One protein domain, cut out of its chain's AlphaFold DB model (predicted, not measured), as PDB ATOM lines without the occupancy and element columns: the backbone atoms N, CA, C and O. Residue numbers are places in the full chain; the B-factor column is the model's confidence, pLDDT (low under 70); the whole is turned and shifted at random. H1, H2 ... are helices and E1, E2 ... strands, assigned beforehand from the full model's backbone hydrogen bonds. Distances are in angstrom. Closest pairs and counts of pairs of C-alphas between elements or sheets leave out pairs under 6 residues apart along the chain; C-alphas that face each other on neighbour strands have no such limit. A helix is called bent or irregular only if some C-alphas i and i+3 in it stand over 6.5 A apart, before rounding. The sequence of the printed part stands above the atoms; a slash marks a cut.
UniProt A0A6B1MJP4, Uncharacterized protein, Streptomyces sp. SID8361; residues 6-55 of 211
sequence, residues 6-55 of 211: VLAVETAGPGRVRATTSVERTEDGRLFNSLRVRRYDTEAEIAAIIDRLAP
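Overview. This is residues 6 to 55 of the 211 residues of an uncharacterized protein of Streptomyces sp. SID8361 (UniProt A0A6B1MJP4). A small antiparallel sheet of three strands is folded over into a sharply bent wall, and the single helix, H1, packs on one face of it, within the angle that the bend makes. The fold of the wall comes from E2 and E3, which both bend strongly, while the short strand E1 runs beside E2 before its bend. The printed part has 50 residues with three named strands and one named helix, in the order E1, E2, E3, H1 along the chain; the sheet's order is E1, E2, E3 and the class is mixed, helices and strands. The whole is compact, with a radius of gyration of the C-alphas of 10.5 A, and the C-alphas span 29 by 21 by 19 A along their three main axes.

Arrangement. The sheet has E2, residues 17 to 25, as its inner strand, and E1, residues 7 to 11, and E3, residues 31 to 40, as its edge strands. The three form a meander, each strand the antiparallel neighbour of the one before. E1 and E2 are a hairpin, with 160 degrees between their N-to-C directions. The C-alphas of Val 9 and Ala 19 face each other at 4.4 A, and N 8 and O 20 are within hydrogen-bond range at 2.9 A, as are N 20 and O 8 at 2.8 A. E2 and E3 are a second hairpin, with 154 degrees between their directions. E2 bends by 104 degrees at residue 22, and E3 bends by 119 degrees at residue 35. On one side of these bends N 24 and O 32 are within hydrogen-bond range at 2.8 A; on the other, N 40 and O 19 are within range at 2.9 A. E1 and E3 are apart. The sheet is strongly twisted, its C-alphas lying up to 5.1 A off the best plane through them. H1, residues 43 to 55, is on this sheet, with 29 pairs of C-alphas within 10 A, of which 19 are with E2. The closest C-alphas of E2 and H1 are those of Val 17 and Glu 43, 6.1 A apart. The closest C-alphas of E3 and H1 are those of Tyr 40 and Ile 46, 6.3 A apart. In H1, 8 of 9 O i to N i+4 pairs are within hydrogen-bond range.

Along the chain. E2 measures 17.3 A from C-alpha 17 at (220.487, 206.999, 253.048) to C-alpha 25 at (209.825, 197.476, 262.732). E3, residues 31 to 40, is the longest strand by residues, yet from first to last C-alpha it measures 13.6 A. E1 begins with Leu 7, its C-alpha at (212.916, 209.812, 261.916), and measures 12.7 A to C-alpha 11. H1 measures 19.1 A from Glu 43 to Pro 55, whose C-alpha is at (198.688, 207.665, 255.980). H1 is only just irregular: C-alphas 52 and 55 are 6.9 A apart.

Size, cuts and confidence. The outline is rounded, and the two C-alphas farthest apart are those of Gly 13 and Asp 28, at 29.8 A. Gly 13 lies in the link from E1 to E2 and Asp 28 in the link from E2 to E3. The links E1 to E2 and E2 to E3, five residues each, and E3 to H1, two residues, are tight, and there is no long link. The first and last printed C-alphas, of Val 6 and Pro 55, are 14.7 A apart. The printed part has no cut. The mean pLDDT of the printed part is 92.8, and no printed residue of this model is under 70.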
ATOM      1  N   VAL A   6     209.233 209.682 264.975       92.56
ATOM      2  CA  VAL A   6     210.232 210.651 264.498       92.56
ATOM      3  C   VAL A   6     211.402 209.916 263.856       92.56
ATOM      4  O   VAL A   6     211.997 209.015 264.455       92.56
ATOM      5  N   LEU A   7     211.761 210.323 262.641       94.94
ATOM      6  CA  LEU A   7     212.916 209.812 261.916       94.94
ATOM      7  C   LEU A   7     213.881 210.957 261.619       94.94
ATOM      8  O   LEU A   7     213.515 211.963 261.018       94.94
ATOM      9  N   ALA A   8     215.136 210.778 262.012       94.56
ATOM     10  CA  ALA A   8     216.222 211.666 261.639       94.56
ATOM     11  C   ALA A   8     216.905 211.072 260.394       94.56
ATOM     12  O   ALA A   8     217.695 210.134 260.522       94.56
ATOM     13  N   VAL A   9     216.562 211.574 259.203       94.81
ATOM     14  CA  VAL A   9     217.025 211.031 257.912       94.81
ATOM     15  C   VAL A   9     218.184 211.859 257.353       94.81
ATOM     16  O   VAL A   9     218.092 213.081 257.265       94.81
ATOM     17  N   GLU A  10     219.271 211.193 256.963       93.44
ATOM     18  CA  GLU A  10     220.442 211.790 256.311       93.44
ATOM     19  C   GLU A  10     220.736 211.100 254.971       93.44
ATOM     20  O   GLU A  10     220.603 209.882 254.843       93.44
ATOM     21  N   THR A  11     221.143 211.881 253.967       92.12
ATOM     22  CA  THR A  11     221.445 211.398 252.609       92.12
ATOM     23  C   THR A  11     222.806 211.907 252.135       92.12
ATOM     24  O   THR A  11     223.126 213.075 252.352       92.12
ATOM     25  N   ALA A  12     223.588 211.076 251.441       88.50
ATOM     26  CA  ALA A  12     224.928 211.426 250.942       88.50
ATOM     27  C   ALA A  12     225.154 211.046 249.460       88.50
ATOM     28  O   ALA A  12     226.282 210.739 249.059       88.50
ATOM     29  N   GLY A  13     224.080 211.037 248.662       84.44
ATOM     30  CA  GLY A  13     224.055 210.635 247.249       84.44
ATOM     31  C   GLY A  13     223.146 209.423 246.986       84.44
ATOM     32  O   GLY A  13     222.543 208.908 247.930       84.44
ATOM     33  N   PRO A  14     223.036 208.958 245.726       83.56
ATOM     34  CA  PRO A  14     222.168 207.837 245.356       83.56
ATOM     35  C   PRO A  14     222.452 206.578 246.183       83.56
ATOM     36  O   PRO A  14     223.611 206.196 246.350       83.56
ATOM     37  N   GLY A  15     221.403 205.964 246.737       80.56
ATOM     38  CA  GLY A  15     221.489 204.763 247.579       80.56
ATOM     39  C   GLY A  15     222.175 204.958 248.939       80.56
ATOM     40  O   GLY A  15     222.284 204.008 249.711       80.56
ATOM     41  N   ARG A  16     222.647 206.169 249.266       90.12
ATOM     42  CA  ARG A  16     223.302 206.483 250.542       90.12
ATOM     43  C   ARG A  16     222.333 207.236 251.431       90.12
ATOM     44  O   ARG A  16     222.376 208.465 251.496       90.12
ATOM     45  N   VAL A  17     221.481 206.483 252.110       95.00
ATOM     46  CA  VAL A  17     220.487 206.999 253.048       95.00
ATOM     47  C   VAL A  17     220.625 206.294 254.392       95.00
ATOM     48  O   VAL A  17     220.906 205.100 254.454       95.00
ATOM     49  N   ARG A  18     220.443 207.042 255.476       95.69
ATOM     50  CA  ARG A  18     220.343 206.498 256.829       95.69
ATOM     51  C   ARG A  18     219.201 207.175 257.565       95.69
ATOM     52  O   ARG A  18     219.035 208.386 257.464       95.69
ATOM     53  N   ALA A  19     218.471 206.413 258.372       96.06
ATOM     54  CA  ALA A  19     217.542 206.947 259.358       96.06
ATOM     55  C   ALA A  19     217.993 206.576 260.771       96.06
ATOM     56  O   ALA A  19     218.306 205.421 261.054       96.06
ATOM     57  N   THR A  20     218.002 207.551 261.677       95.50
ATOM     58  CA  THR A  20     218.139 207.323 263.120       95.50
ATOM     59  C   THR A  20     216.784 207.560 263.783       95.50
ATOM     60  O   THR A  20     216.225 208.649 263.667       95.50
ATOM     61  N   THR A  21     216.238 206.556 264.468       95.00
ATOM     62  CA  THR A  21     214.877 206.601 265.036       95.00
ATOM     63  C   THR A  21     214.748 205.677 266.248       95.00
ATOM     64  O   THR A  21     215.598 204.814 266.460       95.00
ATOM     65  N   SER A  22     213.713 205.866 267.069       93.12
ATOM     66  CA  SER A  22     213.298 204.887 268.083       93.12
ATOM     67  C   SER A  22     212.246 203.894 267.571       93.12
ATOM     68  O   SER A  22     211.879 202.964 268.298       93.12
ATOM     69  N   VAL A  23     211.765 204.088 266.336       94.31
ATOM     70  CA  VAL A  23     210.837 203.176 265.671       94.31
ATOM     71  C   VAL A  23     211.531 201.840 265.433       94.31
ATOM     72  O   VAL A  23     212.578 201.765 264.798       94.31
ATOM     73  N   GLU A  24     210.931 200.784 265.961       94.31
ATOM     74  CA  GLU A  24     211.284 199.404 265.685       94.31
ATOM     75  C   GLU A  24     210.215 198.795 264.786       94.31
ATOM     76  O   GLU A  24     209.025 198.842 265.102       94.31
ATOM     77  N   ARG A  25     210.659 198.231 263.664       92.81
ATOM     78  CA  ARG A  25     209.825 197.476 262.732       92.81
ATOM     79  C   ARG A  25     209.975 195.982 263.007       92.81
ATOM     80  O   ARG A  25     211.092 195.470 262.986       92.81
ATOM     81  N   THR A  26     208.868 195.287 263.237       91.44
ATOM     82  CA  THR A  26     208.835 193.818 263.326       91.44
ATOM     83  C   THR A  26     208.825 193.176 261.938       91.44
ATOM     84  O   THR A  26     208.570 193.839 260.931       91.44
ATOM     85  N   GLU A  27     209.089 191.870 261.866       88.44
ATOM     86  CA  GLU A  27     209.095 191.111 260.603       88.44
ATOM     87  C   GLU A  27     207.755 191.205 259.855       88.44
ATOM     88  O   GLU A  27     207.733 191.364 258.636       88.44
ATOM     89  N   ASP A  28     206.641 191.223 260.595       90.69
ATOM     90  CA  ASP A  28     205.278 191.399 260.073       90.69
ATOM     91  C   ASP A  28     204.910 192.862 259.740       90.69
ATOM     92  O   ASP A  28     203.776 193.154 259.364       90.69
ATOM     93  N   GLY A  29     205.859 193.798 259.860       89.00
ATOM     94  CA  GLY A  29     205.703 195.191 259.440       89.00
ATOM     95  C   GLY A  29     204.990 196.111 260.434       89.00
ATOM     96  O   GLY A  29     204.713 197.262 260.089       89.00
ATOM     97  N   ARG A  30     204.705 195.657 261.661       92.94
ATOM     98  CA  ARG A  30     204.216 196.543 262.731       92.94
ATOM     99  C   ARG A  30     205.334 197.464 263.222       92.94
ATOM    100  O   ARG A  30     206.511 197.105 263.201       92.94
ATOM    101  N   LEU A  31     204.949 198.657 263.672       94.62
ATOM    102  CA  LEU A  31     205.862 199.675 264.188       94.62
ATOM    103  C   LEU A  31     205.643 199.877 265.689       94.62
ATOM    104  O   LEU A  31     204.508 200.017 266.142       94.62
ATOM    105  N   PHE A  32     206.734 199.954 266.446       92.94
ATOM    106  CA  PHE A  32     206.723 200.204 267.887       92.94
ATOM    107  C   PHE A  32     207.698 201.328 268.233       92.94
ATOM    108  O   PHE A  32     208.785 201.402 267.668       92.94
ATOM    109  N   ASN A  33     207.360 202.181 269.204       91.50
ATOM    110  CA  ASN A  33     208.376 203.032 269.823       91.50
ATOM    111  C   ASN A  33     209.132 202.209 270.873       91.50
ATOM    112  O   ASN A  33     208.672 202.069 272.004       91.50
ATOM    113  N   SER A  34     210.296 201.680 270.498       89.69
ATOM    114  CA  SER A  34     211.132 200.853 271.379       89.69
ATOM    115  C   SER A  34     211.823 201.649 272.495       89.69
ATOM    116  O   SER A  34     212.454 201.061 273.374       89.69
ATOM    117  N   LEU A  35     211.773 202.988 272.427       89.56
ATOM    118  CA  LEU A  35     212.555 203.937 273.236       89.56
ATOM    119  C   LEU A  35     214.081 203.785 273.103       89.56
ATOM    120  O   LEU A  35     214.840 204.557 273.688       89.56
ATOM    121  N   ARG A  36     214.556 202.824 272.305       90.06
ATOM    122  CA  ARG A  36     215.966 202.616 271.994       90.06
ATOM    123  C   ARG A  36     216.246 203.244 270.646       90.06
ATOM    124  O   ARG A  36     215.618 202.899 269.655       90.06
ATOM    125  N   VAL A  37     217.203 204.162 270.599       91.75
ATOM    126  CA  VAL A  37     217.634 204.757 269.333       91.75
ATOM    127  C   VAL A  37     218.395 203.713 268.514       91.75
ATOM    128  O   VAL A  37     219.353 203.115 269.006       91.75
ATOM    129  N   ARG A  38     217.982 203.512 267.262       93.19
ATOM    130  CA  ARG A  38     218.572 202.567 266.302       93.19
ATOM    131  C   ARG A  38     218.846 203.270 264.977       93.19
ATOM    132  O   ARG A  38     218.434 204.414 264.773       93.19
ATOM    133  N   ARG A  39     219.565 202.578 264.095       95.44
ATOM    134  CA  ARG A  39     219.856 203.031 262.736       95.44
ATOM    135  C   ARG A  39     219.324 202.023 261.731       95.44
ATOM    136  O   ARG A  39     219.474 200.825 261.947       95.44
ATOM    137  N   TYR A  40     218.747 202.554 260.665       95.38
ATOM    138  CA  TYR A  40     218.440 201.842 259.434       95.38
ATOM    139  C   TYR A  40     219.309 202.454 258.342       95.38
ATOM    140  O   TYR A  40     219.356 203.679 258.221       95.38
ATOM    141  N   ASP A  41     220.028 201.616 257.604       94.62
ATOM    142  CA  ASP A  41     221.059 202.033 256.642       94.62
ATOM    143  C   ASP A  41     220.686 201.669 255.193       94.62
ATOM    144  O   ASP A  41     221.480 201.882 254.277       94.62
ATOM    145  N   THR A  42     219.488 201.114 254.973       93.06
ATOM    146  CA  THR A  42     218.996 200.755 253.640       93.06
ATOM    147  C   THR A  42     217.755 201.557 253.268       93.06
ATOM    148  O   THR A  42     216.880 201.819 254.093       93.06
ATOM    149  N   GLU A  43     217.656 201.920 251.991       94.44
ATOM    150  CA  GLU A  43     216.499 202.638 251.455       94.44
ATOM    151  C   GLU A  43     215.198 201.851 251.647       94.44
ATOM    152  O   GLU A  43     214.198 202.428 252.056       94.44
ATOM    153  N   ALA A  44     215.230 200.529 251.451       93.81
ATOM    154  CA  ALA A  44     214.060 199.668 251.598       93.81
ATOM    155  C   ALA A  44     213.504 199.650 253.034       93.81
ATOM    156  O   ALA A  44     212.293 199.743 253.226       93.81
ATOM    157  N   GLU A  45     214.366 199.555 254.053       94.38
ATOM    158  CA  GLU A  45     213.922 199.583 255.453       94.38
ATOM    159  C   GLU A  45     213.344 200.946 255.835       94.38
ATOM    160  O   GLU A  45     212.318 201.023 256.512       94.38
ATOM    161  N   ILE A  46     213.994 202.024 255.388       95.62
ATOM    162  CA  ILE A  46     213.577 203.394 255.687       95.62
ATOM    163  C   ILE A  46     212.249 203.708 254.994       95.62
ATOM    164  O   ILE A  46     211.335 204.209 255.649       95.62
ATOM    165  N   ALA A  47     212.116 203.361 253.711       95.12
ATOM    166  CA  ALA A  47     210.879 203.510 252.948       95.12
ATOM    167  C   ALA A  47     209.734 202.734 253.604       95.12
ATOM    168  O   ALA A  47     208.686 203.310 253.859       95.12
ATOM    169  N   ALA A  48     209.956 201.481 254.016       95.12
ATOM    170  CA  ALA A  48     208.920 200.688 254.676       95.12
ATOM    171  C   ALA A  48     208.399 201.317 255.984       95.12
ATOM    172  O   ALA A  48     207.233 201.127 256.331       95.12
ATOM    173  N   ILE A  49     209.244 202.044 256.726       95.69
ATOM    174  CA  ILE A  49     208.809 202.792 257.914       95.69
ATOM    175  C   ILE A  49     208.027 204.043 257.497       95.69
ATOM    176  O   ILE A  49     206.940 204.279 258.023       95.69
ATOM    177  N   ILE A  50     208.559 204.827 256.556       95.56
ATOM    178  CA  ILE A  50     207.933 206.067 256.074       95.56
ATOM    179  C   ILE A  50     206.564 205.781 255.455       95.56
ATOM    180  O   ILE A  50     205.586 206.403 255.856       95.56
ATOM    181  N   ASP A  51     206.466 204.804 254.556       95.56
ATOM    182  CA  ASP A  51     205.231 204.420 253.865       95.56
ATOM    183  C   ASP A  51     204.154 203.952 254.840       95.56
ATOM    184  O   ASP A  51     202.962 204.161 254.617       95.56
ATOM    185  N   ARG A  52     204.561 203.340 255.958       94.19
ATOM    186  CA  ARG A  52     203.625 202.908 256.993       94.19
ATOM    187  C   ARG A  52     203.114 204.064 257.851       94.19
ATOM    188  O   ARG A  52     201.986 203.978 258.325       94.19
ATOM    189  N   LEU A  53     203.919 205.108 258.048       92.81
ATOM    190  CA  LEU A  53     203.537 206.330 258.766       92.81
ATOM    191  C   LEU A  53     202.813 207.339 257.862       92.81
ATOM    192  O   LEU A  53     202.061 208.173 258.355       92.81
ATOM    193  N   ALA A  54     203.021 207.270 256.545       95.06
ATOM    194  CA  ALA A  54     202.508 208.244 255.588       95.06
ATOM    195  C   ALA A  54     200.988 208.490 255.658       95.06
ATOM    196  O   ALA A  54     200.591 209.656 255.573       95.06
ATOM    197  N   PRO A  55     200.132 207.466 255.863       94.62
ATOM    198  CA  PRO A  55     198.688 207.665 255.980       94.62
ATOM    199  C   PRO A  55     198.256 208.534 257.170       94.62
ATOM    200  O   PRO A  55     197.193 209.145 257.098       94.62
TER     201      PRO A  55